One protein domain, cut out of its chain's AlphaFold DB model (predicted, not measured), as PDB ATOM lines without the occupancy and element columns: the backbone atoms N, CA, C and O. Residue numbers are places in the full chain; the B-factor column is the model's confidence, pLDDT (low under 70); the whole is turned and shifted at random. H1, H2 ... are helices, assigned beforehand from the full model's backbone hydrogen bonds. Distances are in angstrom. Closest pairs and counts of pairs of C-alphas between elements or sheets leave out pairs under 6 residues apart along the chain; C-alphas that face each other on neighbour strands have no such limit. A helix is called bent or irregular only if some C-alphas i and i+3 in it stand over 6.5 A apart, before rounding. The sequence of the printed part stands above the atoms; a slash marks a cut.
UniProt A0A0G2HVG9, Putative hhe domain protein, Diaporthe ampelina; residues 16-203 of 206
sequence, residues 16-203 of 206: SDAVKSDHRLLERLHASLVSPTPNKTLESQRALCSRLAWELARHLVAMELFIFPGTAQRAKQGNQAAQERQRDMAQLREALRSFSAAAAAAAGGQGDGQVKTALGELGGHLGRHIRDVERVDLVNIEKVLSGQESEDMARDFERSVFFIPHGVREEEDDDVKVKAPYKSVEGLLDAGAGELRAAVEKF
ATOM      1  N   SER A  16     -34.059  -4.650  -2.330       96.81
ATOM      2  CA  SER A  16     -35.053  -5.593  -2.832       96.81
ATOM      3  C   SER A  16     -34.785  -7.041  -2.416       96.81
ATOM      4  O   SER A  16     -35.750  -7.776  -2.205       96.81
ATOM      5  N   ASP A  17     -33.526  -7.451  -2.248       96.25
ATOM      6  CA  ASP A  17     -33.177  -8.792  -1.769       96.25
ATOM      7  C   ASP A  17     -33.512  -8.947  -0.282       96.25
ATOM      8  O   ASP A  17     -34.138  -9.938   0.103       96.25
ATOM      9  N   ALA A  18     -33.187  -7.940   0.534       96.38
ATOM     10  CA  ALA A  18     -33.516  -7.920   1.961       96.38
ATOM     11  C   ALA A  18     -35.038  -8.002   2.197       96.38
ATOM     12  O   ALA A  18     -35.517  -8.870   2.930       96.38
ATOM     13  N   VAL A  19     -35.821  -7.174   1.495       98.06
ATOM     14  CA  VAL A  19     -37.293  -7.180   1.591       98.06
ATOM     15  C   VAL A  19     -37.886  -8.516   1.121       98.06
ATOM     16  O   VAL A  19     -38.808  -9.047   1.744       98.06
ATOM     17  N   LYS A  20     -37.365  -9.102   0.035       98.06
ATOM     18  CA  LYS A  20     -37.825 -10.415  -0.450       98.06
ATOM     19  C   LYS A  20     -37.472 -11.543   0.513       98.06
ATOM     20  O   LYS A  20     -38.269 -12.470   0.655       98.06
ATOM     21  N   SER A  21     -36.314 -11.484   1.170       96.81
ATOM     22  CA  SER A  21     -35.923 -12.459   2.191       96.81
ATOM     23  C   SER A  21     -36.950 -12.499   3.328       96.81
ATOM     24  O   SER A  21     -37.475 -13.573   3.647       96.81
ATOM     25  N   ASP A  22     -37.345 -11.324   3.829       97.75
ATOM     26  CA  ASP A  22     -38.420 -11.177   4.815       97.75
ATOM     27  C   ASP A  22     -39.740 -11.762   4.320       97.75
ATOM     28  O   ASP A  22     -40.379 -12.550   5.019       97.75
ATOM     29  N   HIS A  23     -40.140 -11.451   3.085       98.62
ATOM     30  CA  HIS A  23     -41.356 -12.013   2.499       98.62
ATOM     31  C   HIS A  23     -41.332 -13.543   2.472       98.62
ATOM     32  O   HIS A  23     -42.313 -14.178   2.862       98.62
ATOM     33  N   ARG A  24     -40.209 -14.153   2.065       98.44
ATOM     34  CA  ARG A  24     -40.084 -15.615   2.052       98.44
ATOM     35  C   ARG A  24     -40.132 -16.200   3.463       98.44
ATOM     36  O   ARG A  24     -40.694 -17.280   3.637       98.44
ATOM     37  N   LEU A  25     -39.557 -15.533   4.468       96.81
ATOM     38  CA  LEU A  25     -39.671 -15.957   5.867       96.81
ATOM     39  C   LEU A  25     -41.130 -15.916   6.340       96.81
ATOM     40  O   LEU A  25     -41.629 -16.905   6.875       96.81
ATOM     41  N   LEU A  26     -41.832 -14.811   6.085       98.38
ATOM     42  CA  LEU A  26     -43.231 -14.623   6.471       98.38
ATOM     43  C   LEU A  26     -44.158 -15.654   5.815       98.38
ATOM     44  O   LEU A  26     -45.009 -16.233   6.490       98.38
ATOM     45  N   GLU A  27     -43.961 -15.943   4.528       98.25
ATOM     46  CA  GLU A  27     -44.685 -17.009   3.827       98.25
ATOM     47  C   GLU A  27     -44.422 -18.386   4.448       98.25
ATOM     48  O   GLU A  27     -45.366 -19.149   4.653       98.25
ATOM     49  N   ARG A  28     -43.164 -18.714   4.786       96.81
ATOM     50  CA  ARG A  28     -42.826 -19.995   5.433       96.81
ATOM     51  C   ARG A  28     -43.471 -20.127   6.810       96.81
ATOM     52  O   ARG A  28     -44.003 -21.192   7.124       96.81
ATOM     53  N   LEU A  29     -43.443 -19.069   7.619       95.56
ATOM     54  CA  LEU A  29     -44.070 -19.044   8.944       95.56
ATOM     55  C   LEU A  29     -45.592 -19.204   8.841       95.56
ATOM     56  O   LEU A  29     -46.178 -20.026   9.548       95.56
ATOM     57  N   HIS A  30     -46.225 -18.479   7.913       96.31
ATOM     58  CA  HIS A  30     -47.657 -18.601   7.636       96.31
ATOM     59  C   HIS A  30     -48.028 -20.015   7.179       96.31
ATOM     60  O   HIS A  30     -48.896 -20.647   7.784       96.31
ATOM     61  N   ALA A  31     -47.318 -20.555   6.185       94.50
ATOM     62  CA  ALA A  31     -47.541 -21.907   5.685       94.50
ATOM     63  C   ALA A  31     -47.384 -22.951   6.797       94.50
ATOM     64  O   ALA A  31     -48.237 -23.822   6.954       94.50
ATOM     65  N   SER A  32     -46.354 -22.812   7.637       91.81
ATOM     66  CA  SER A  32     -46.118 -23.706   8.775       91.81
ATOM     67  C   SER A  32     -47.267 -23.692   9.781       91.81
ATOM     68  O   SER A  32     -47.552 -24.723  10.389       91.81
ATOM     69  N   LEU A  33     -47.949 -22.559   9.965       91.00
ATOM     70  CA  LEU A  33     -49.112 -22.447  10.846       91.00
ATOM     71  C   LEU A  33     -50.396 -23.009  10.216       91.00
ATOM     72  O   LEU A  33     -51.204 -23.592  10.936       91.00
ATOM     73  N   VAL A  34     -50.568 -22.888   8.897       89.62
ATOM     74  CA  VAL A  34     -51.735 -23.417   8.168       89.62
ATOM     75  C   VAL A  34     -51.645 -24.930   7.947       89.62
ATOM     76  O   VAL A  34     -52.669 -25.618   7.954       89.62
ATOM     77  N   SER A  35     -50.440 -25.467   7.743       84.88
ATOM     78  CA  SER A  35     -50.245 -26.881   7.438       84.88
ATOM     79  C   SER A  35     -50.549 -27.782   8.645       84.88
ATOM     80  O   SER A  35     -49.967 -27.597   9.726       84.88
ATOM     81  N   PRO A  36     -51.401 -28.814   8.470       69.19
ATOM     82  CA  PRO A  36     -51.595 -29.834   9.487       69.19
ATOM     83  C   PRO A  36     -50.284 -30.601   9.652       69.19
ATOM     84  O   PRO A  36     -49.755 -31.173   8.703       69.19
ATOM     85  N   THR A  37     -49.733 -30.575  10.859       69.88
ATOM     86  CA  THR A  37     -48.459 -31.219  11.181       69.88
ATOM     87  C   THR A  37     -48.721 -32.260  12.261       69.88
ATOM     88  O   THR A  37     -49.151 -31.887  13.357       69.88
ATOM     89  N   PRO A  38     -48.517 -33.562  11.978       57.50
ATOM     90  CA  PRO A  38     -48.593 -34.570  13.024       57.50
ATOM     91  C   PRO A  38     -47.549 -34.229  14.095       57.50
ATOM     92  O   PRO A  38     -46.411 -33.903  13.768       57.50
ATOM     93  N   ASN A  39     -47.953 -34.268  15.366       67.31
ATOM     94  CA  ASN A  39     -47.131 -33.960  16.548       67.31
ATOM     95  C   ASN A  39     -46.817 -32.473  16.819       67.31
ATOM     96  O   ASN A  39     -45.941 -32.188  17.636       67.31
ATOM     97  N   LYS A  40     -47.530 -31.510  16.213       77.06
ATOM     98  CA  LYS A  40     -47.420 -30.100  16.629       77.06
ATOM     99  C   LYS A  40     -47.951 -29.934  18.063       77.06
ATOM    100  O   LYS A  40     -49.137 -30.136  18.315       77.06
ATOM    101  N   THR A  41     -47.074 -29.581  19.002       84.12
ATOM    102  CA  THR A  41     -47.454 -29.292  20.393       84.12
ATOM    103  C   THR A  41     -48.052 -27.890  20.505       84.12
ATOM    104  O   THR A  41     -47.719 -26.998  19.720       84.12
ATOM    105  N   LEU A  42     -48.878 -27.658  21.527       83.12
ATOM    106  CA  LEU A  42     -49.433 -26.332  21.822       83.12
ATOM    107  C   LEU A  42     -48.340 -25.271  22.042       83.12
ATOM    108  O   LEU A  42     -48.483 -24.129  21.616       83.12
ATOM    109  N   GLU A  43     -47.231 -25.651  22.674       86.50
ATOM    110  CA  GLU A  43     -46.069 -24.781  22.871       86.50
ATOM    111  C   GLU A  43     -45.419 -24.394  21.538       86.50
ATOM    112  O   GLU A  43     -45.236 -23.207  21.268       86.50
ATOM    113  N   SER A  44     -45.166 -25.373  20.660       87.12
ATOM    114  CA  SER A  44     -44.601 -25.112  19.330       87.12
ATOM    115  C   SER A  44     -45.517 -24.230  18.472       87.12
ATOM    116  O   SER A  44     -45.045 -23.348  17.758       87.12
ATOM    117  N   GLN A  45     -46.839 -24.395  18.590       88.50
ATOM    118  CA  GLN A  45     -47.816 -23.547  17.909       88.50
ATOM    119  C   GLN A  45     -47.776 -22.109  18.438       88.50
ATOM    120  O   GLN A  45     -47.775 -21.171  17.644       88.50
ATOM    121  N   ARG A  46     -47.693 -21.919  19.761       89.44
ATOM    122  CA  ARG A  46     -47.577 -20.585  20.377       89.44
ATOM    123  C   ARG A  46     -46.286 -19.882  19.979       89.44
ATOM    124  O   ARG A  46     -46.335 -18.701  19.644       89.44
ATOM    125  N   ALA A  47     -45.166 -20.602  19.976       90.94
ATOM    126  CA  ALA A  47     -43.880 -20.071  19.538       90.94
ATOM    127  C   ALA A  47     -43.939 -19.614  18.072       90.94
ATOM    128  O   ALA A  47     -43.551 -18.488  17.766       90.94
ATOM    129  N   LEU A  48     -44.525 -20.425  17.181       92.12
ATOM    130  CA  LEU A  48     -44.718 -20.059  15.773       92.12
ATOM    131  C   LEU A  48     -45.644 -18.848  15.594       92.12
ATOM    132  O   LEU A  48     -45.329 -17.959  14.804       92.12
ATOM    133  N   CYS A  49     -46.758 -18.777  16.329       94.25
ATOM    134  CA  CYS A  49     -47.643 -17.610  16.296       94.25
ATOM    135  C   CYS A  49     -46.913 -16.344  16.755       94.25
ATOM    136  O   CYS A  49     -47.004 -15.309  16.096       94.25
ATOM    137  N   SER A  50     -46.164 -16.436  17.858       94.94
ATOM    138  CA  SER A  50     -45.362 -15.327  18.372       94.94
ATOM    139  C   SER A  50     -44.317 -14.883  17.350       94.94
ATOM    140  O   SER A  50     -44.205 -13.688  17.074       94.94
ATOM    141  N   ARG A  51     -43.616 -15.835  16.721       95.19
ATOM    142  CA  ARG A  51     -42.606 -15.533  15.706       95.19
ATOM    143  C   ARG A  51     -43.203 -14.833  14.492       95.19
ATOM    144  O   ARG A  51     -42.694 -13.786  14.104       95.19
ATOM    145  N   LEU A  52     -44.297 -15.355  13.930       97.25
ATOM    146  CA  LEU A  52     -44.983 -14.709  12.808       97.25
ATOM    147  C   LEU A  52     -45.404 -13.277  13.160       97.25
ATOM    148  O   LEU A  52     -45.199 -12.368  12.357       97.25
ATOM    149  N   ALA A  53     -45.971 -13.074  14.352       97.81
ATOM    150  CA  ALA A  53     -46.451 -11.763  14.766       97.81
ATOM    151  C   ALA A  53     -45.310 -10.741  14.883       97.81
ATOM    152  O   ALA A  53     -45.423  -9.632  14.361       97.81
ATOM    153  N   TRP A  54     -44.196 -11.122  15.513       97.75
ATOM    154  CA  TRP A  54     -43.029 -10.252  15.663       97.75
ATOM    155  C   TRP A  54     -42.318  -9.958  14.343       97.75
ATOM    156  O   TRP A  54     -41.990  -8.800  14.087       97.75
ATOM    157  N   GLU A  55     -42.113 -10.968  13.493       97.56
ATOM    158  CA  GLU A  55     -41.483 -10.772  12.181       97.56
ATOM    159  C   GLU A  55     -42.318  -9.865  11.288       97.56
ATOM    160  O   GLU A  55     -41.788  -8.945  10.670       97.56
ATOM    161  N   LEU A  56     -43.638 -10.066  11.257       98.44
ATOM    162  CA  LEU A  56     -44.499  -9.219  10.445       98.44
ATOM    163  C   LEU A  56     -44.571  -7.792  10.997       98.44
ATOM    164  O   LEU A  56     -44.554  -6.839  10.222       98.44
ATOM    165  N   ALA A  57     -44.629  -7.625  12.320       98.25
ATOM    166  CA  ALA A  57     -44.622  -6.303  12.940       98.25
ATOM    167  C   ALA A  57     -43.346  -5.530  12.599       98.25
ATOM    168  O   ALA A  57     -43.417  -4.379  12.162       98.25
ATOM    169  N   ARG A  58     -42.187  -6.185  12.743       96.88
ATOM    170  CA  ARG A  58     -40.893  -5.631  12.349       96.88
ATOM    171  C   ARG A  58     -40.878  -5.273  10.869       96.88
ATOM    172  O   ARG A  58     -40.523  -4.143  10.550       96.88
ATOM    173  N   HIS A  59     -41.285  -6.190   9.990       98.06
ATOM    174  CA  HIS A  59     -41.338  -5.953   8.546       98.06
ATOM    175  C   HIS A  59     -42.152  -4.702   8.222       98.06
ATOM    176  O   HIS A  59     -41.669  -3.796   7.555       98.06
ATOM    177  N   LEU A  60     -43.371  -4.592   8.759       97.38
ATOM    178  CA  LEU A  60     -44.242  -3.437   8.529       97.38
ATOM    179  C   LEU A  60     -43.600  -2.126   8.986       97.38
ATOM    180  O   LEU A  60     -43.672  -1.126   8.274       97.38
ATOM    181  N   VAL A  61     -42.954  -2.130  10.149       96.44
ATOM    182  CA  VAL A  61     -42.224  -0.972  10.670       96.44
ATOM    183  C   VAL A  61     -41.031  -0.616   9.777       96.44
ATOM    184  O   VAL A  61     -40.886   0.540   9.385       96.44
ATOM    185  N   ALA A  62     -40.209  -1.593   9.396       96.38
ATOM    186  CA  ALA A  62     -39.051  -1.383   8.532       96.38
ATOM    187  C   ALA A  62     -39.461  -0.848   7.149       96.38
ATOM    188  O   ALA A  62     -38.855   0.093   6.635       96.38
ATOM    189  N   MET A  63     -40.553  -1.369   6.582       96.12
ATOM    190  CA  MET A  63     -41.125  -0.876   5.329       96.12
ATOM    191  C   MET A  63     -41.517   0.602   5.432       96.12
ATOM    192  O   MET A  63     -41.222   1.367   4.522       96.12
ATOM    193  N   GLU A  64     -42.130   1.056   6.527       93.94
ATOM    194  CA  GLU A  64     -42.460   2.482   6.681       93.94
ATOM    195  C   GLU A  64     -41.248   3.384   6.890       93.94
ATOM    196  O   GLU A  64     -41.249   4.534   6.442       93.94
ATOM    197  N   LEU A  65     -40.228   2.882   7.583       93.88
ATOM    198  CA  LEU A  65     -39.020   3.644   7.869       93.88
ATOM    199  C   LEU A  65     -38.161   3.838   6.624       93.88
ATOM    200  O   LEU A  65     -37.686   4.954   6.399       93.88
ATOM    201  N   PHE A  66     -37.979   2.771   5.844       94.12
ATOM    202  CA  PHE A  66     -36.950   2.700   4.809       94.12
ATOM    203  C   PHE A  66     -37.518   2.622   3.390       94.12
ATOM    204  O   PHE A  66     -36.983   3.266   2.496       94.12
ATOM    205  N   ILE A  67     -38.622   1.905   3.165       95.00
ATOM    206  CA  ILE A  67     -39.173   1.701   1.811       95.00
ATOM    207  C   ILE A  67     -40.197   2.778   1.447       95.00
ATOM    208  O   ILE A  67     -40.200   3.323   0.345       95.00
ATOM    209  N   PHE A  68     -41.063   3.123   2.394       93.50
ATOM    210  CA  PHE A  68     -42.188   4.030   2.208       93.50
ATOM    211  C   PHE A  68     -42.142   5.250   3.141       93.50
ATOM    212  O   PHE A  68     -43.191   5.650   3.669       93.50
ATOM    213  N   PRO A  69     -40.980   5.915   3.322       91.81
ATOM    214  CA  PRO A  69     -40.895   7.061   4.211       91.81
ATOM    215  C   PRO A  69     -41.829   8.175   3.726       91.81
ATOM    216  O   PRO A  69     -41.891   8.503   2.537       91.81
ATOM    217  N   GLY A  70     -42.592   8.759   4.652       87.31
ATOM    218  CA  GLY A  70     -43.488   9.885   4.367       87.31
ATOM    219  C   GLY A  70     -44.762   9.533   3.590       87.31
ATOM    220  O   GLY A  70     -45.474  10.445   3.167       87.31
ATOM    221  N   THR A  71     -45.091   8.248   3.417       89.75
ATOM    222  CA  THR A  71     -46.307   7.812   2.702       89.75
ATOM    223  C   THR A  71     -47.581   8.430   3.269       89.75
ATOM    224  O   THR A  71     -48.362   8.989   2.506       89.75
ATOM    225  N   ALA A  72     -47.747   8.465   4.596       87.44
ATOM    226  CA  ALA A  72     -48.907   9.104   5.226       87.44
ATOM    227  C   ALA A  72     -49.033  10.600   4.874       87.44
ATOM    228  O   ALA A  72     -50.136  11.111   4.680       87.44
ATOM    229  N   GLN A  73     -47.910  11.315   4.763       89.94
ATOM    230  CA  GLN A  73     -47.915  12.732   4.405       89.94
ATOM    231  C   GLN A  73     -48.273  12.932   2.926       89.94
ATOM    232  O   GLN A  73     -49.126  13.762   2.614       89.94
ATOM    233  N   ARG A  74     -47.681  12.143   2.019       90.88
ATOM    234  CA  ARG A  74     -48.011  12.193   0.584       90.88
ATOM    235  C   ARG A  74     -49.465  11.806   0.313       90.88
ATOM    236  O   ARG A  74     -50.116  12.413  -0.533       90.88
ATOM    237  N   ALA A  75     -49.996  10.841   1.057       92.38
ATOM    238  CA  ALA A  75     -51.386  10.424   0.950       92.38
ATOM    239  C   ALA A  75     -52.360  11.554   1.332       92.38
ATOM    240  O   ALA A  75     -53.320  11.810   0.602       92.38
ATOM    241  N   LYS A  76     -52.070  12.290   2.419       93.94
ATOM    242  CA  LYS A  76     -52.816  13.504   2.815       93.94
ATOM    243  C   LYS A  76     -52.751  14.612   1.760       93.94
ATOM    244  O   LYS A  76     -53.690  15.387   1.638       93.94
ATOM    245  N   GLN A  77     -51.663  14.673   0.995       94.06
ATOM    246  CA  GLN A  77     -51.479  15.612  -0.116       94.06
ATOM    247  C   GLN A  77     -52.154  15.152  -1.423       94.06
ATOM    248  O   GLN A  77     -52.028  15.829  -2.437       94.06
ATOM    249  N   GLY A  78     -52.868  14.021  -1.420       92.62
ATOM    250  CA  GLY A  78     -53.628  13.539  -2.576       92.62
ATOM    251  C   GLY A  78     -52.870  12.590  -3.508       92.62
ATOM    252  O   GLY A  78     -53.391  12.243  -4.565       92.62
ATOM    253  N   ASN A  79     -51.661  12.140  -3.149       95.62
ATOM    254  CA  ASN A  79     -50.935  11.159  -3.958       95.62
ATOM    255  C   ASN A  79     -51.632   9.784  -3.895       95.62
ATOM    256  O   ASN A  79     -51.675   9.160  -2.835       95.62
ATOM    257  N   GLN A  80     -52.150   9.311  -5.032       94.12
ATOM    258  CA  GLN A  80     -52.950   8.081  -5.114       94.12
ATOM    259  C   GLN A  80     -52.165   6.824  -4.716       94.12
ATOM    260  O   GLN A  80     -52.637   6.065  -3.872       94.12
ATOM    261  N   ALA A  81     -50.945   6.645  -5.229       90.19
ATOM    262  CA  ALA A  81     -50.105   5.494  -4.888       90.19
ATOM    263  C   ALA A  81     -49.772   5.454  -3.384       90.19
ATOM    264  O   ALA A  81     -49.795   4.400  -2.753       90.19
ATOM    265  N   ALA A  82     -49.531   6.617  -2.773       93.12
ATOM    266  CA  ALA A  82     -49.317   6.714  -1.334       93.12
ATOM    267  C   ALA A  82     -50.588   6.383  -0.532       93.12
ATOM    268  O   ALA A  82     -50.496   5.749   0.516       93.12
ATOM    269  N   GLN A  83     -51.771   6.780  -1.010       95.06
ATOM    270  CA  GLN A  83     -53.043   6.413  -0.378       95.06
ATOM    271  C   GLN A  83     -53.314   4.909  -0.465       95.06
ATOM    272  O   GLN A  83     -53.776   4.322   0.509       95.06
ATOM    273  N   GLU A  84     -53.024   4.286  -1.608       92.75
ATOM    274  CA  GLU A  84     -53.123   2.836  -1.791       92.75
ATOM    275  C   GLU A  84     -52.188   2.103  -0.835       92.75
ATOM    276  O   GLU A  84     -52.657   1.324  -0.007       92.75
ATOM    277  N   ARG A  85     -50.896   2.452  -0.832       94.12
ATOM    278  CA  ARG A  85     -49.919   1.828   0.068       94.12
ATOM    279  C   ARG A  85     -50.267   2.045   1.543       94.12
ATOM    280  O   ARG A  85     -50.140   1.116   2.338       94.12
ATOM    281  N   GLN A  86     -50.760   3.230   1.919       94.00
ATOM    282  CA  GLN A  86     -51.234   3.495   3.282       94.00
ATOM    283  C   GLN A  86     -52.412   2.588   3.664       94.00
ATOM    284  O   GLN A  86     -52.438   2.070   4.781       94.00
ATOM    285  N   ARG A  87     -53.385   2.388   2.763       94.75
ATOM    286  CA  ARG A  87     -54.525   1.490   3.008       94.75
ATOM    287  C   ARG A  87     -54.075   0.039   3.142       94.75
ATOM    288  O   ARG A  87     -54.481  -0.612   4.100       94.75
ATOM    289  N   ASP A  88     -53.218  -0.437   2.244       94.44
ATOM    290  CA  ASP A  88     -52.716  -1.814   2.265       94.44
ATOM    291  C   ASP A  88     -51.993  -2.129   3.580       94.44
ATOM    292  O   ASP A  88     -52.292  -3.127   4.239       94.44
ATOM    293  N   MET A  89     -51.087  -1.242   4.006       94.75
ATOM    294  CA  MET A  89     -50.352  -1.415   5.261       94.75
ATOM    295  C   MET A  89     -51.264  -1.308   6.485       94.75
ATOM    296  O   MET A  89     -51.092  -2.070   7.434       94.75
ATOM    297  N   ALA A  90     -52.255  -0.409   6.474       95.25
ATOM    298  CA  ALA A  90     -53.231  -0.304   7.559       95.25
ATOM    299  C   ALA A  90     -54.068  -1.585   7.703       95.25
ATOM    300  O   ALA A  90     -54.242  -2.080   8.813       95.25
ATOM    301  N   GLN A  91     -54.528  -2.160   6.590       97.12
ATOM    302  CA  GLN A  91     -55.269  -3.421   6.607       97.12
ATOM    303  C   GLN A  91     -54.410  -4.592   7.092       97.12
ATOM    304  O   GLN A  91     -54.860  -5.392   7.908       97.12
ATOM    305  N   LEU A  92     -53.160  -4.690   6.625       97.69
ATOM    306  CA  LEU A  92     -52.251  -5.752   7.054       97.69
ATOM    307  C   LEU A  92     -51.903  -5.638   8.549       97.69
ATOM    308  O   LEU A  92     -51.831  -6.653   9.240       97.69
ATOM    309  N   ARG A  93     -51.763  -4.414   9.075       97.50
ATOM    310  CA  ARG A  93     -51.614  -4.170  10.519       97.50
ATOM    311  C   ARG A  93     -52.825  -4.606  11.323       97.50
ATOM    312  O   ARG A  93     -52.652  -5.236  12.360       97.50
ATOM    313  N   GLU A  94     -54.025  -4.278  10.863       97.94
ATOM    314  CA  GLU A  94     -55.249  -4.656  11.567       97.94
ATOM    315  C   GLU A  94     -55.433  -6.180  11.591       97.94
ATOM    316  O   GLU A  94     -55.718  -6.763  12.639       97.94
ATOM    317  N   ALA A  95     -55.154  -6.850  10.469       98.31
ATOM    318  CA  ALA A  95     -55.159  -8.308  10.402       98.31
ATOM    319  C   ALA A  95     -54.110  -8.932  11.345       98.31
ATOM    320  O   ALA A  95     -54.389  -9.929  12.011       98.31
ATOM    321  N   LEU A  96     -52.923  -8.324  11.465       98.50
ATOM    322  CA  LEU A  96     -51.896  -8.750  12.420       98.50
ATOM    323  C   LEU A  96     -52.346  -8.571  13.879       98.50
ATOM    324  O   LEU A  96     -52.110  -9.465  14.696       98.50
ATOM    325  N   ARG A  97     -53.014  -7.463  14.222       97.69
ATOM    326  CA  ARG A  97     -53.576  -7.262  15.571       97.69
ATOM    327  C   ARG A  97     -54.646  -8.301  15.884       97.69
ATOM    328  O   ARG A  97     -54.589  -8.934  16.934       97.69
ATOM    329  N   SER A  98     -55.558  -8.538  14.945       96.88
ATOM    330  CA  SER A  98     -56.604  -9.558  15.075       96.88
ATOM    331  C   SER A  98     -56.017 -10.958  15.273       96.88
ATOM    332  O   SER A  98     -56.439 -11.693  16.167       96.88
ATOM    333  N   PHE A  99     -54.987 -11.313  14.498       97.12
ATOM    334  CA  PHE A  99     -54.253 -12.566  14.667       97.12
ATOM    335  C   PHE A  99     -53.568 -12.664  16.036       97.12
ATOM    336  O   PHE A  99     -53.707 -13.683  16.714       97.12
ATOM    337  N   SER A 100     -52.872 -11.610  16.466       95.25
ATOM    338  CA  SER A 100     -52.150 -11.582  17.746       95.25
ATOM    339  C   SER A 100     -53.107 -11.723  18.934       95.25
ATOM    340  O   SER A 100     -52.852 -12.513  19.845       95.25
ATOM    341  N   ALA A 101     -54.259 -11.047  18.884       93.31
ATOM    342  CA  ALA A 101     -55.314 -11.166  19.885       93.31
ATOM    343  C   ALA A 101     -55.915 -12.583  19.931       93.31
ATOM    344  O   ALA A 101     -56.056 -13.158  21.012       93.31
ATOM    345  N   ALA A 102     -56.215 -13.178  18.771       93.38
ATOM    346  CA  ALA A 102     -56.728 -14.546  18.697       93.38
ATOM    347  C   ALA A 102     -55.709 -15.569  19.229       93.38
ATOM    348  O   ALA A 102     -56.075 -16.477  19.976       93.38
ATOM    349  N   ALA A 103     -54.424 -15.408  18.894       90.81
ATOM    350  CA  ALA A 103     -53.348 -16.267  19.383       90.81
ATOM    351  C   ALA A 103     -53.175 -16.168  20.908       90.81
ATOM    352  O   ALA A 103     -53.002 -17.190  21.575       90.81
ATOM    353  N   ALA A 104     -53.269 -14.957  21.470       88.94
ATOM    354  CA  ALA A 104     -53.225 -14.740  22.913       88.94
ATOM    355  C   ALA A 104     -54.424 -15.384  23.629       88.94
ATOM    356  O   ALA A 104     -54.243 -16.049  24.648       88.94
ATOM    357  N   ALA A 105     -55.636 -15.259  23.075       87.12
ATOM    358  CA  ALA A 105     -56.835 -15.892  23.628       87.12
ATOM    359  C   ALA A 105     -56.752 -17.431  23.590       87.12
ATOM    360  O   ALA A 105     -57.069 -18.098  24.577       87.12
ATOM    361  N   ALA A 106     -56.224 -17.996  22.497       83.38
ATOM    362  CA  ALA A 106     -56.019 -19.437  22.342       83.38
ATOM    363  C   ALA A 106     -55.041 -20.042  23.362       83.38
ATOM    364  O   ALA A 106     -55.100 -21.242  23.656       83.38
ATOM    365  N   ALA A 107     -54.184 -19.226  23.987       70.62
ATOM    366  CA  ALA A 107     -53.321 -19.678  25.070       70.62
ATOM    367  C   ALA A 107     -54.100 -20.163  26.319       70.62
ATOM    368  O   ALA A 107     -53.541 -20.881  27.150       70.62
ATOM    369  N   GLY A 108     -55.395 -19.855  26.428       60.97
ATOM    370  CA  GLY A 108     -56.291 -20.388  27.460       60.97
ATOM    371  C   GLY A 108     -56.853 -21.794  27.187       60.97
ATOM    372  O   GLY A 108     -57.612 -22.298  28.008       60.97
ATOM    373  N   GLY A 109     -56.519 -22.433  26.056       56.28
ATOM    374  CA  GLY A 109     -57.021 -23.770  25.688       56.28
ATOM    375  C   GLY A 109     -58.351 -23.776  24.914       56.28
ATOM    376  O   GLY A 109     -58.879 -24.844  24.615       56.28
ATOM    377  N   GLN A 110     -58.878 -22.602  24.557       55.53
ATOM    378  CA  GLN A 110     -60.045 -22.398  23.689       55.53
ATOM    379  C   GLN A 110     -59.695 -21.344  22.632       55.53
ATOM    380  O   GLN A 110     -59.111 -20.335  22.997       55.53
ATOM    381  N   GLY A 111     -60.057 -21.524  21.354       65.56
ATOM    382  CA  GLY A 111     -59.880 -20.462  20.337       65.56
ATOM    383  C   GLY A 111     -59.219 -20.865  19.017       65.56
ATOM    384  O   GLY A 111     -59.013 -20.011  18.159       65.56
ATOM    385  N   ASP A 112     -58.937 -22.150  18.800       75.88
ATOM    386  CA  ASP A 112     -58.243 -22.637  17.595       75.88
ATOM    387  C   ASP A 112     -58.945 -22.233  16.278       75.88
ATOM    388  O   ASP A 112     -58.304 -21.866  15.291       75.88
ATOM    389  N   GLY A 113     -60.284 -22.201  16.278       86.38
ATOM    390  CA  GLY A 113     -61.072 -21.724  15.137       86.38
ATOM    391  C   GLY A 113     -60.896 -20.228  14.851       86.38
ATOM    392  O   GLY A 113     -60.805 -19.838  13.689       86.38
ATOM    393  N   GLN A 114     -60.798 -19.391  15.888       90.00
ATOM    394  CA  GLN A 114     -60.584 -17.946  15.733       90.00
ATOM    395  C   GLN A 114     -59.176 -17.650  15.219       90.00
ATOM    396  O   GLN A 114     -59.020 -16.840  14.307       90.00
ATOM    397  N   VAL A 115     -58.167 -18.360  15.741       91.31
ATOM    398  CA  VAL A 115     -56.783 -18.277  15.249       91.31
ATOM    399  C   VAL A 115     -56.730 -18.631  13.768       91.31
ATOM    400  O   VAL A 115     -56.136 -17.895  12.986       91.31
ATOM    401  N   LYS A 116     -57.388 -19.722  13.356       91.88
ATOM    402  CA  LYS A 116     -57.416 -20.152  11.954       91.88
ATOM    403  C   LYS A 116     -58.072 -19.117  11.037       91.88
ATOM    404  O   LYS A 116     -57.543 -18.851   9.958       91.88
ATOM    405  N   THR A 117     -59.190 -18.525  11.456       95.12
ATOM    406  CA  THR A 117     -59.863 -17.457  10.700       95.12
ATOM    407  C   THR A 117     -58.961 -16.231  10.557       95.12
ATOM    408  O   THR A 117     -58.720 -15.788   9.436       95.12
ATOM    409  N   ALA A 118     -58.394 -15.739  11.664       96.75
ATOM    410  CA  ALA A 118     -57.513 -14.573  11.652       96.75
ATOM    411  C   ALA A 118     -56.230 -14.822  10.837       96.75
ATOM    412  O   ALA A 118     -55.785 -13.953  10.092       96.75
ATOM    413  N   LEU A 119     -55.664 -16.030  10.907       96.06
ATOM    414  CA  LEU A 119     -54.508 -16.437  10.105       96.06
ATOM    415  C   LEU A 119     -54.831 -16.491   8.602       96.06
ATOM    416  O   LEU A 119     -53.982 -16.156   7.772       96.06
ATOM    417  N   GLY A 120     -56.046 -16.909   8.238       96.94
ATOM    418  CA  GLY A 120     -56.520 -16.905   6.854       96.94
ATOM    419  C   GLY A 120     -56.650 -15.490   6.291       96.94
ATOM    420  O   GLY A 120     -56.138 -15.209   5.205       96.94
ATOM    421  N   GLU A 121     -57.269 -14.586   7.051       97.38
ATOM    422  CA  GLU A 121     -57.382 -13.169   6.692       97.38
ATOM    423  C   GLU A 121     -56.002 -12.515   6.564       97.38
ATOM    424  O   GLU A 121     -55.684 -11.929   5.523       97.38
ATOM    425  N   LEU A 122     -55.139 -12.715   7.566       98.44
ATOM    426  CA  LEU A 122     -53.768 -12.217   7.564       98.44
ATOM    427  C   LEU A 122     -52.992 -12.687   6.329       98.44
ATOM    428  O   LEU A 122     -52.366 -11.872   5.653       98.44
ATOM    429  N   GLY A 123     -53.078 -13.976   5.990       97.94
ATOM    430  CA  GLY A 123     -52.440 -14.535   4.796       97.94
ATOM    431  C   GLY A 123     -52.930 -13.894   3.496       97.94
ATOM    432  O   GLY A 123     -52.135 -13.638   2.591       97.94
ATOM    433  N   GLY A 124     -54.224 -13.574   3.407       97.88
ATOM    434  CA  GLY A 124     -54.800 -12.879   2.256       97.88
ATOM    435  C   GLY A 124     -54.233 -11.471   2.062       97.88
ATOM    436  O   GLY A 124     -53.876 -11.104   0.938       97.88
ATOM    437  N   HIS A 125     -54.124 -10.689   3.142       98.25
ATOM    438  CA  HIS A 125     -53.514  -9.355   3.105       98.25
ATOM    439  C   HIS A 125     -52.006  -9.424   2.842       98.25
ATOM    440  O   HIS A 125     -51.510  -8.706   1.973       98.25
ATOM    441  N   LEU A 126     -51.295 -10.332   3.514       98.38
ATOM    442  CA  LEU A 126     -49.858 -10.540   3.338       98.38
ATOM    443  C   LEU A 126     -49.524 -10.917   1.890       98.38
ATOM    444  O   LEU A 126     -48.644 -10.318   1.281       98.38
ATOM    445  N   GLY A 127     -50.270 -11.851   1.298       98.06
ATOM    446  CA  GLY A 127     -50.050 -12.272  -0.083       98.06
ATOM    447  C   GLY A 127     -50.294 -11.160  -1.109       98.06
ATOM    448  O   GLY A 127     -49.616 -11.132  -2.133       98.06
ATOM    449  N   ARG A 128     -51.246 -10.243  -0.868       97.62
ATOM    450  CA  ARG A 128     -51.422  -9.038  -1.706       97.62
ATOM    451  C   ARG A 128     -50.233  -8.091  -1.555       97.62
ATOM    452  O   ARG A 128     -49.592  -7.789  -2.556       97.62
ATOM    453  N   HIS A 129     -49.889  -7.739  -0.313       97.31
ATOM    454  CA  HIS A 129     -48.749  -6.876   0.014       97.31
ATOM    455  C   HIS A 129     -47.457  -7.346  -0.661       97.31
ATOM    456  O   HIS A 129     -46.829  -6.572  -1.375       97.31
ATOM    457  N   ILE A 130     -47.102  -8.627  -0.510       98.38
ATOM    458  CA  ILE A 130     -45.891  -9.212  -1.106       98.38
ATOM    459  C   ILE A 130     -45.882  -9.035  -2.628       98.38
ATOM    460  O   ILE A 130     -44.886  -8.584  -3.191       98.38
ATOM    461  N   ARG A 131     -46.989  -9.368  -3.307       98.06
ATOM    462  CA  ARG A 131     -47.060  -9.272  -4.773       98.06
ATOM    463  C   ARG A 131     -46.891  -7.842  -5.263       98.06
ATOM    464  O   ARG A 131     -46.161  -7.636  -6.229       98.06
ATOM    465  N   ASP A 132     -47.570  -6.894  -4.631       96.31
ATOM    466  CA  ASP A 132     -47.584  -5.508  -5.095       96.31
ATOM    467  C   ASP A 132     -46.235  -4.835  -4.815       96.31
ATOM    468  O   ASP A 132     -45.662  -4.202  -5.705       96.31
ATOM    469  N   VAL A 133     -45.663  -5.076  -3.631       96.69
ATOM    470  CA  VAL A 133     -44.325  -4.588  -3.272       96.69
ATOM    471  C   VAL A 133     -43.262  -5.154  -4.212       96.69
ATOM    472  O   VAL A 133     -42.463  -4.397  -4.756       96.69
ATOM    473  N   GLU A 134     -43.248  -6.466  -4.458       97.81
ATOM    474  CA  GLU A 134     -42.203  -7.076  -5.289       97.81
ATOM    475  C   GLU A 134     -42.311  -6.720  -6.774       97.81
ATOM    476  O   GLU A 134     -41.284  -6.565  -7.437       97.81
ATOM    477  N   ARG A 135     -43.529  -6.608  -7.318       97.06
ATOM    478  CA  ARG A 135     -43.737  -6.389  -8.760       97.06
ATOM    479  C   ARG A 135     -43.714  -4.926  -9.165       97.06
ATOM    480  O   ARG A 135     -43.402  -4.638 -10.320       97.06
ATOM    481  N   VAL A 136     -44.083  -4.028  -8.257       94.56
ATOM    482  CA  VAL A 136     -44.249  -2.606  -8.562       94.56
ATOM    483  C   VAL A 136     -43.244  -1.778  -7.780       94.56
ATOM    484  O   VAL A 136     -42.396  -1.123  -8.386       94.56
ATOM    485  N   ASP A 137     -43.300  -1.820  -6.450       94.81
ATOM    486  CA  ASP A 137     -42.556  -0.861  -5.632       94.81
ATOM    487  C   ASP A 137     -41.054  -1.096  -5.679       94.81
ATOM    488  O   ASP A 137     -40.312  -0.179  -6.017       94.81
ATOM    489  N   LEU A 138     -40.596  -2.322  -5.408       95.94
ATOM    490  CA  LEU A 138     -39.167  -2.642  -5.409       95.94
ATOM    491  C   LEU A 138     -38.545  -2.420  -6.789       95.94
ATOM    492  O   LEU A 138     -37.439  -1.902  -6.885       95.94
ATOM    493  N   VAL A 139     -39.277  -2.724  -7.866       95.44
ATOM    494  CA  VAL A 139     -38.823  -2.445  -9.237       95.44
ATOM    495  C   VAL A 139     -38.628  -0.946  -9.463       95.44
ATOM    496  O   VAL A 139     -37.676  -0.546 -10.128       95.44
ATOM    497  N   ASN A 140     -39.526  -0.107  -8.950       93.88
ATOM    498  CA  ASN A 140     -39.426   1.342  -9.112       93.88
ATOM    499  C   ASN A 140     -38.359   1.959  -8.203       93.88
ATOM    500  O   ASN A 140     -37.679   2.888  -8.629       93.88
ATOM    501  N   ILE A 141     -38.193   1.434  -6.989       93.31
ATOM    502  CA  ILE A 141     -37.189   1.887  -6.023       93.31
ATOM    503  C   ILE A 141     -35.779   1.580  -6.537       93.31
ATOM    504  O   ILE A 141     -34.954   2.481  -6.627       93.31
ATOM    505  N   GLU A 142     -35.510   0.352  -6.981       93.44
ATOM    506  CA  GLU A 142     -34.172  -0.023  -7.468       93.44
ATOM    507  C   GLU A 142     -33.769   0.714  -8.754       93.44
ATOM    508  O   GLU A 142     -32.588   0.868  -9.039       93.44
ATOM    509  N   LYS A 143     -34.731   1.211  -9.542       94.25
ATOM    510  CA  LYS A 143     -34.431   2.034 -10.728       94.25
ATOM    511  C   LYS A 143     -33.869   3.411 -10.385       94.25
ATOM    512  O   LYS A 143     -33.277   4.036 -11.262       94.25
ATOM    513  N   VAL A 144     -34.134   3.916  -9.179       94.50
ATOM    514  CA  VAL A 144     -33.760   5.280  -8.780       94.50
ATOM    515  C   VAL A 144     -32.626   5.320  -7.763       94.50
ATOM    516  O   VAL A 144     -32.017   6.374  -7.611       94.50
ATOM    517  N   LEU A 145     -32.336   4.204  -7.091       93.25
ATOM    518  CA  LEU A 145     -31.209   4.091  -6.172       93.25
ATOM    519  C   LEU A 145     -29.920   3.751  -6.926       93.25
ATOM    520  O   LEU A 145     -29.907   2.935  -7.849       93.25
ATOM    521  N   SER A 146     -28.809   4.334  -6.490       94.50
ATOM    522  CA  SER A 146     -27.490   3.786  -6.795       94.50
ATOM    523  C   SER A 146     -27.276   2.460  -6.057       94.50
ATOM    524  O   SER A 146     -27.936   2.163  -5.059       94.50
ATOM    525  N   GLY A 147     -26.306   1.663  -6.515       92.94
ATOM    526  CA  GLY A 147     -25.978   0.401  -5.847       92.94
ATOM    527  C   GLY A 147     -25.585   0.587  -4.379       92.94
ATOM    528  O   GLY A 147     -26.025  -0.189  -3.540       92.94
ATOM    529  N   GLN A 148     -24.844   1.656  -4.064       92.69
ATOM    530  CA  GLN A 148     -24.438   1.970  -2.693       92.69
ATOM    531  C   GLN A 148     -25.632   2.368  -1.815       92.69
ATOM    532  O   GLN A 148     -25.752   1.863  -0.705       92.69
ATOM    533  N   GLU A 149     -26.532   3.226  -2.308       94.19
ATOM    534  CA  GLU A 149     -27.732   3.621  -1.554       94.19
ATOM    535  C   GLU A 149     -28.642   2.418  -1.279       94.19
ATOM    536  O   GLU A 149     -29.161   2.275  -0.175       94.19
ATOM    537  N   SER A 150     -28.809   1.535  -2.267       95.25
ATOM    538  CA  SER A 150     -29.592   0.306  -2.118       95.25
ATOM    539  C   SER A 150     -28.969  -0.640  -1.084       95.25
ATOM    540  O   SER A 150     -29.683  -1.187  -0.243       95.25
ATOM    541  N   GLU A 151     -27.642  -0.770  -1.073       94.62
ATOM    542  CA  GLU A 151     -26.911  -1.583  -0.096       94.62
ATOM    543  C   GLU A 151     -26.954  -0.989   1.326       94.62
ATOM    544  O   GLU A 151     -27.162  -1.711   2.304       94.62
ATOM    545  N   ASP A 152     -26.813   0.334   1.462       91.94
ATOM    546  CA  ASP A 152     -26.956   1.042   2.741       91.94
ATOM    547  C   ASP A 152     -28.370   0.867   3.312       91.94
ATOM    548  O   ASP A 152     -28.542   0.547   4.492       91.94
ATOM    549  N   MET A 153     -29.391   1.018   2.461       94.31
ATOM    550  CA  MET A 153     -30.781   0.781   2.842       94.31
ATOM    551  C   MET A 153     -31.022  -0.676   3.235       94.31
ATOM    552  O   MET A 153     -31.732  -0.917   4.210       94.31
ATOM    553  N   ALA A 154     -30.438  -1.641   2.514       94.81
ATOM    554  CA  ALA A 154     -30.538  -3.060   2.848       94.81
ATOM    555  C   ALA A 154     -29.989  -3.335   4.251       94.81
ATOM    556  O   ALA A 154     -30.678  -3.954   5.060       94.81
ATOM    557  N   ARG A 155     -28.805  -2.797   4.577       91.25
ATOM    558  CA  ARG A 155     -28.213  -2.912   5.919       91.25
ATOM    559  C   ARG A 155     -29.122  -2.351   7.004       91.25
ATOM    560  O   ARG A 155     -29.352  -3.014   8.011       91.25
ATOM    561  N   ASP A 156     -29.643  -1.140   6.831       91.31
ATOM    562  CA  ASP A 156     -30.518  -0.526   7.837       91.31
ATOM    563  C   ASP A 156     -31.859  -1.263   7.979       91.31
ATOM    564  O   ASP A 156     -32.381  -1.405   9.090       91.31
ATOM    565  N   PHE A 157     -32.387  -1.794   6.874       94.38
ATOM    566  CA  PHE A 157     -33.583  -2.623   6.875       94.38
ATOM    567  C   PHE A 157     -33.351  -3.951   7.611       94.38
ATOM    568  O   PHE A 157     -34.128  -4.287   8.504       94.38
ATOM    569  N   GLU A 158     -32.268  -4.674   7.316       91.38
ATOM    570  CA  GLU A 158     -31.894  -5.924   7.999       91.38
ATOM    571  C   GLU A 158     -31.628  -5.684   9.492       91.38
ATOM    572  O   GLU A 158     -32.100  -6.443  10.342       91.38
ATOM    573  N   ARG A 159     -30.979  -4.563   9.843       89.19
ATOM    574  CA  ARG A 159     -30.741  -4.180  11.241       89.19
ATOM    575  C   ARG A 159     -32.034  -4.107  12.037       89.19
ATOM    576  O   ARG A 159     -32.005  -4.441  13.214       89.19
ATOM    577  N   SER A 160     -33.178  -3.789  11.426       91.94
ATOM    578  CA  SER A 160     -34.477  -3.770  12.115       91.94
ATOM    579  C   SER A 160     -34.820  -5.074  12.855       91.94
ATOM    580  O   SER A 160     -35.670  -5.045  13.748       91.94
ATOM    581  N   VAL A 161     -34.143  -6.200  12.568       89.75
ATOM    582  CA  VAL A 161     -34.235  -7.453  13.343       89.75
ATOM    583  C   VAL A 161     -34.085  -7.224  14.851       89.75
ATOM    584  O   VAL A 161     -34.723  -7.914  15.650       89.75
ATOM    585  N   PHE A 162     -33.351  -6.182  15.270       87.62
ATOM    586  CA  PHE A 162     -33.193  -5.865  16.688       87.62
ATOM    587  C   PHE A 162     -34.521  -5.534  17.405       87.62
ATOM    588  O   PHE A 162     -34.593  -5.607  18.636       87.62
ATOM    589  N   PHE A 163     -35.578  -5.161  16.670       91.88
ATOM    590  CA  PHE A 163     -36.899  -4.890  17.238       91.88
ATOM    591  C   PHE A 163     -37.572  -6.141  17.811       91.88
ATOM    592  O   PHE A 163     -38.421  -6.023  18.694       91.88
ATOM    593  N   ILE A 164     -37.191  -7.329  17.340       91.50
ATOM    594  CA  ILE A 164     -37.763  -8.605  17.775       91.50
ATOM    595  C   ILE A 164     -37.085  -9.039  19.080       91.50
ATOM    596  O   ILE A 164     -35.867  -8.967  19.157       91.50
ATOM    597  N   PRO A 165     -37.777  -9.508  20.126       90.56
ATOM    598  CA  PRO A 165     -37.112 -10.025  21.323       90.56
ATOM    599  C   PRO A 165     -36.185 -11.211  21.011       90.56
ATOM    600  O   PRO A 165     -36.543 -12.073  20.217       90.56
ATOM    601  N   HIS A 166     -35.021 -11.285  21.666       82.00
ATOM    602  CA  HIS A 166     -34.001 -12.320  21.412       82.00
ATOM    603  C   HIS A 166     -34.561 -13.753  21.463       82.00
ATOM    604  O   HIS A 166     -34.456 -14.460  20.475       82.00
ATOM    605  N   GLY A 167     -35.299 -14.127  22.514       82.00
ATOM    606  CA  GLY A 167     -35.916 -15.462  22.629       82.00
ATOM    607  C   GLY A 167     -37.050 -15.767  21.635       82.00
ATOM    608  O   GLY A 167     -37.646 -16.838  21.704       82.00
ATOM    609  N   VAL A 168     -37.392 -14.823  20.753       86.00
ATOM    610  CA  VAL A 168     -38.289 -15.050  19.611       86.00
ATOM    611  C   VAL A 168     -37.483 -15.289  18.330       86.00
ATOM    612  O   VAL A 168     -37.971 -15.997  17.452       86.00
ATOM    613  N   ARG A 169     -36.269 -14.733  18.204       75.94
ATOM    614  CA  ARG A 169     -35.375 -14.915  17.043       75.94
ATOM    615  C   ARG A 169     -34.822 -16.349  16.996       75.94
ATOM    616  O   ARG A 169     -34.935 -17.088  17.966       75.94
ATOM    617  N   GLU A 170     -34.308 -16.777  15.839       64.62
ATOM    618  CA  GLU A 170     -33.591 -18.064  15.764       64.62
ATOM    619  C   GLU A 170     -32.185 -17.885  16.363       64.62
ATOM    620  O   GLU A 170     -31.661 -16.772  16.364       64.62
ATOM    621  N   GLU A 171     -31.579 -18.964  16.870       47.59
ATOM    622  CA  GLU A 171     -30.268 -18.933  17.549       47.59
ATOM    623  C   GLU A 171     -29.098 -18.478  16.650       47.59
ATOM    624  O   GLU A 171     -28.018 -18.202  17.155       47.59
ATOM    625  N   GLU A 172     -29.282 -18.342  15.331       45.12
ATOM    626  CA  GLU A 172     -28.221 -17.860  14.427       45.12
ATOM    627  C   GLU A 172     -27.877 -16.358  14.613       45.12
ATOM    628  O   GLU A 172     -26.856 -15.911  14.098       45.12
ATOM    629  N   ASP A 173     -28.655 -15.598  15.404       47.34
ATOM    630  CA  ASP A 173     -28.464 -14.158  15.698       47.34
ATOM    631  C   ASP A 173     -27.820 -13.868  17.086       47.34
ATOM    632  O   ASP A 173     -27.938 -12.759  17.627       47.34
ATOM    633  N   ASP A 174     -27.166 -14.859  17.710       46.50
ATOM    634  CA  ASP A 174     -26.769 -14.836  19.135       46.50
ATOM    635  C   ASP A 174     -25.655 -13.830  19.516       46.50
ATOM    636  O   ASP A 174     -25.414 -13.574  20.699       46.50
ATOM    637  N   ASP A 175     -25.001 -13.191  18.541       50.03
ATOM    638  CA  ASP A 175     -23.963 -12.182  18.808       50.03
ATOM    639  C   ASP A 175     -24.535 -10.807  19.218       50.03
ATOM    640  O   ASP A 175     -23.816  -9.942  19.734       50.03
ATOM    641  N   VAL A 176     -25.852 -10.591  19.094       53.56
ATOM    642  CA  VAL A 176     -26.496  -9.312  19.440       53.56
ATOM    643  C   VAL A 176     -27.045  -9.334  20.871       53.56
ATOM    644  O   VAL A 176     -28.242  -9.492  21.110       53.56
ATOM    645  N   LYS A 177     -26.182  -9.046  21.857       58.53
ATOM    646  CA  LYS A 177     -26.549  -8.864  23.287       58.53
ATOM    647  C   LYS A 177     -27.445  -7.645  23.579       58.53
ATOM    648  O   LYS A 177     -27.661  -7.291  24.741       58.53
ATOM    649  N   VAL A 178     -27.940  -6.951  22.555       66.19
ATOM    650  CA  VAL A 178     -28.718  -5.724  22.730       66.19
ATOM    651  C   VAL A 178     -30.182  -6.058  22.993       66.19
ATOM    652  O   VAL A 178     -30.853  -6.717  22.200       66.19
ATOM    653  N   LYS A 179     -30.696  -5.569  24.124       75.00
ATOM    654  CA  LYS A 179     -32.094  -5.751  24.517       75.00
ATOM    655  C   LYS A 179     -33.027  -5.077  23.507       75.00
ATOM    656  O   LYS A 179     -32.887  -3.883  23.246       75.00
ATOM    657  N   ALA A 180     -34.010  -5.829  23.008       83.62
ATOM    658  CA  ALA A 180     -35.046  -5.286  22.133       83.62
ATOM    659  C   ALA A 180     -35.787  -4.116  22.822       83.62
ATOM    660  O   ALA A 180     -36.109  -4.211  24.015       83.62
ATOM    661  N   PRO A 181     -36.059  -3.013  22.103       87.19
ATOM    662  CA  PRO A 181     -36.635  -1.806  22.694       87.19
ATOM    663  C   PRO A 181     -38.127  -1.953  23.039       87.19
ATOM    664  O   PRO A 181     -38.618  -1.244  23.916       87.19
ATOM    665  N   TYR A 182     -38.828  -2.907  22.418       91.19
ATOM    666  CA  TYR A 182     -40.261  -3.141  22.606       91.19
ATOM    667  C   TYR A 182     -40.539  -4.439  23.366       91.19
ATOM    668  O   TYR A 182     -39.813  -5.424  23.250       91.19
ATOM    669  N   LYS A 183     -41.616  -4.433  24.162       89.38
ATOM    670  CA  LYS A 183     -42.046  -5.582  24.983       89.38
ATOM    671  C   LYS A 183     -43.261  -6.322  24.415       89.38
ATOM    672  O   LYS A 183     -43.575  -7.405  24.896       89.38
ATOM    673  N   SER A 184     -43.941  -5.745  23.426       93.62
ATOM    674  CA  SER A 184     -45.087  -6.343  22.741       93.62
ATOM    675  C   SER A 184     -45.124  -5.930  21.271       93.62
ATOM    676  O   SER A 184     -44.541  -4.909  20.893       93.62
ATOM    677  N   VAL A 185     -45.836  -6.718  20.463       95.12
ATOM    678  CA  VAL A 185     -46.082  -6.439  19.042       95.12
ATOM    679  C   VAL A 185     -46.854  -5.132  18.882       95.12
ATOM    680  O   VAL A 185     -46.495  -4.306  18.050       95.12
ATOM    681  N   GLU A 186     -47.860  -4.894  19.722       94.69
ATOM    682  CA  GLU A 186     -48.646  -3.659  19.720       94.69
ATOM    683  C   GLU A 186     -47.764  -2.446  20.017       94.69
ATOM    684  O   GLU A 186     -47.831  -1.456  19.300       94.69
ATOM    685  N   GLY A 187     -46.870  -2.552  21.008       94.94
ATOM    686  CA  GLY A 187     -45.942  -1.475  21.343       94.94
ATOM    687  C   GLY A 187     -45.009  -1.115  20.187       94.94
ATOM    688  O   GLY A 187     -44.740   0.061  19.977       94.94
ATOM    689  N   LEU A 188     -44.558  -2.108  19.411       96.19
ATOM    690  CA  LEU A 188     -43.770  -1.877  18.198       96.19
ATOM    691  C   LEU A 188     -44.611  -1.238  17.078       96.19
ATOM    692  O   LEU A 188     -44.141  -0.326  16.404       96.19
ATOM    693  N   LEU A 189     -45.851  -1.697  16.875       95.38
ATOM    694  CA  LEU A 189     -46.746  -1.178  15.833       95.38
ATOM    695  C   LEU A 189     -47.245   0.248  16.108       95.38
ATOM    696  O   LEU A 189     -47.529   0.972  15.155       95.38
ATOM    697  N   ASP A 190     -47.376   0.628  17.380       94.69
ATOM    698  CA  ASP A 190     -47.853   1.945  17.822       94.69
ATOM    699  C   ASP A 190     -46.718   2.968  18.011       94.69
ATOM    700  O   ASP A 190     -46.978   4.155  18.224       94.69
ATOM    701  N   ALA A 191     -45.460   2.530  17.910       93.88
ATOM    702  CA  ALA A 191     -44.300   3.396  18.050       93.88
ATOM    703  C   ALA A 191     -44.245   4.468  16.949       93.88
ATOM    704  O   ALA A 191     -44.457   4.211  15.760       93.88
ATOM    705  N   GLY A 192     -43.909   5.698  17.337       90.31
ATOM    706  CA  GLY A 192     -43.758   6.796  16.386       90.31
ATOM    707  C   GLY A 192     -42.499   6.638  15.527       90.31
ATOM    708  O   GLY A 192     -41.457   6.201  16.008       90.31
ATOM    709  N   ALA A 193     -42.538   7.093  14.270       87.62
ATOM    710  CA  ALA A 193     -41.392   6.996  13.356       87.62
ATOM    711  C   ALA A 193     -40.090   7.610  13.918       87.62
ATOM    712  O   ALA A 193     -39.004   7.103  13.651       87.62
ATOM    713  N   GLY A 194     -40.183   8.688  14.706       88.25
ATOM    714  CA  GLY A 194     -39.019   9.290  15.368       88.25
ATOM    715  C   GLY A 194     -38.409   8.395  16.450       88.25
ATOM    716  O   GLY A 194     -37.191   8.275  16.529       88.25
ATOM    717  N   GLU A 195     -39.248   7.723  17.238       90.56
ATOM    718  CA  GLU A 195     -38.814   6.766  18.262       90.56
ATOM    719  C   GLU A 195     -38.133   5.554  17.624       90.56
ATOM    720  O   GLU A 195     -37.043   5.159  18.032       90.56
ATOM    721  N   LEU A 196     -38.742   5.026  16.564       91.12
ATOM    722  CA  LEU A 196     -38.228   3.896  15.805       91.12
ATOM    723  C   LEU A 196     -36.866   4.194  15.163       91.12
ATOM    724  O   LEU A 196     -35.954   3.376  15.255       91.12
ATOM    725  N   ARG A 197     -36.686   5.380  14.566       88.12
ATOM    726  CA  ARG A 197     -35.384   5.805  14.016       88.12
ATOM    727  C   ARG A 197     -34.328   5.950  15.102       88.12
ATOM    728  O   ARG A 197     -33.238   5.407  14.959       88.12
ATOM    729  N   ALA A 198     -34.673   6.605  16.208       87.94
ATOM    730  CA  ALA A 198     -33.769   6.746  17.344       87.94
ATOM    731  C   ALA A 198     -33.400   5.387  17.960       87.94
ATOM    732  O   ALA A 198     -32.309   5.235  18.508       87.94
ATOM    733  N   ALA A 199     -34.295   4.397  17.889       86.25
ATOM    734  CA  ALA A 199     -33.965   3.027  18.240       86.25
ATOM    735  C   ALA A 199     -32.930   2.471  17.255       86.25
ATOM    736  O   ALA A 199     -31.849   2.136  17.718       86.25
ATOM    737  N   VAL A 200     -33.185   2.472  15.937       85.50
ATOM    738  CA  VAL A 200     -32.244   1.980  14.899       85.50
ATOM    739  C   VAL A 200     -30.848   2.590  15.022       85.50
ATOM    740  O   VAL A 200     -29.852   1.879  14.899       85.50
ATOM    741  N   GLU A 201     -30.746   3.889  15.287       84.38
ATOM    742  CA  GLU A 201     -29.462   4.593  15.406       84.38
ATOM    743  C   GLU A 201     -28.614   4.141  16.602       84.38
ATOM    744  O   GLU A 201     -27.391   4.224  16.547       84.38
ATOM    745  N   LYS A 202     -29.234   3.641  17.679       80.00
ATOM    746  CA  LYS A 202     -28.518   3.184  18.885       80.00
ATOM    747  C   LYS A 202     -27.869   1.814  18.729       80.00
ATOM    748  O   LYS A 202     -27.078   1.427  19.588       80.00
ATOM    749  N   PHE A 203     -28.215   1.066  17.686       73.44
ATOM    750  CA  PHE A 203     -27.620  -0.245  17.448       73.44
ATOM    751  C   PHE A 203     -26.311  -0.085  16.676       73.44
ATOM    752  O   PHE A 203     -26.212   0.810  15.834       73.44
TER     753      PHE A 203
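Overview. This is residues 16 to 203 of the 206 residues of the protein "Putative hhe domain protein" of Diaporthe ampelina (UniProt A0A0G2HVG9). Four long helices, H1, H2, H4 and H5, run up and down side by side as a bundle, with H1 and H4 each packing on both H2 and H5; H6 joins as a fifth helix, tilted over the beginning of H1 and the last part of H2. The short helices H7 and H8 pack on H2, H3 makes a corner at the beginning of H4, and residues 35 to 41 stick out at the other end of the bundle. The printed part has 188 residues with eight named helices, H1 to H8 in order, and no named strand; its class is all helix. It is compact, with a radius of gyration of the C-alphas of 16.8 A and spans of 49 by 38 by 27 A.

Along the chain. H1, residues 16 to 34, begins with C-alpha 16 at (-35.053, -5.593, -2.832) and is 26.8 A long. H2, residues 42 to 67, is 35.9 A long. After H3, residues 71 to 76, comes H4, residues 80 to 106, 39.0 A long. H5, residues 112 to 142, is the longest helix, 41.5 A, from C-alpha 112 at (-58.243, -22.637, 17.595); it has a kink of 35 degrees near residue 133 and is irregular, but only just, with C-alphas 135 and 138 6.8 A apart. H6, residues 147 to 163, is 26.1 A long. H7 is residues 185 to 189, and H8, residues 193 to 201, ends with C-alpha 201 at (-29.462, 4.593, 15.406).

Arrangement. H1, H2, H4, H5 and H6 form an up-and-down bundle, each running against the one before it. H1 and H2, a helical hairpin, touch at a shallow tilt of 25 degrees, closest at the C-alphas of Leu 29 and Leu 52, 5.9 A. H2, the hub, touches H4 at 20 degrees, with the C-alphas of Ala 53 and Ser 100 6.4 A apart. H4 and H5, also a hairpin, come closest at Phe 99 and Ala 118, C-alphas 4.9 A apart. H5 touches H1 at 16 degrees, closest at the C-alphas of Ser 16 and Leu 138, 5.7 A. H6 touches H2 at a steep tilt of 38 degrees, closest at the C-alphas of Ala 62 and Phe 157, 5.8 A; with residues 154 to 158 alone it touches H1, closest at the C-alphas of Ala 18 and Ala 154, 5.8 A. H3 touches H4, closest at the C-alphas of Ala 75 and Gln 83, 4.5 A. H7 touches H2, closest at the C-alphas of Trp 54 and Val 185, 5.9 A. H8 and H2 only just touch, with 3 pairs of C-alphas within 8 A, closest at Leu 65 and Ala 193, 6.9 A; they are about perpendicular, at 80 degrees. Every O i to N i+4 pair is within hydrogen-bond range in H1, H2, H3, H4, H7 and H8; in H5 25 of 27 are, in H6 10 of 13.

Size, cuts and confidence. The C-alphas farthest apart are those of Asn 39 and Gln 77, 52.5 A. The printed part has no cut. The link from H6 to H7, residues 164 to 184, is long. The mean pLDDT of the printed part is 89.5; residues 36 to 39, 108 to 111 and 170 to 178 are under 70.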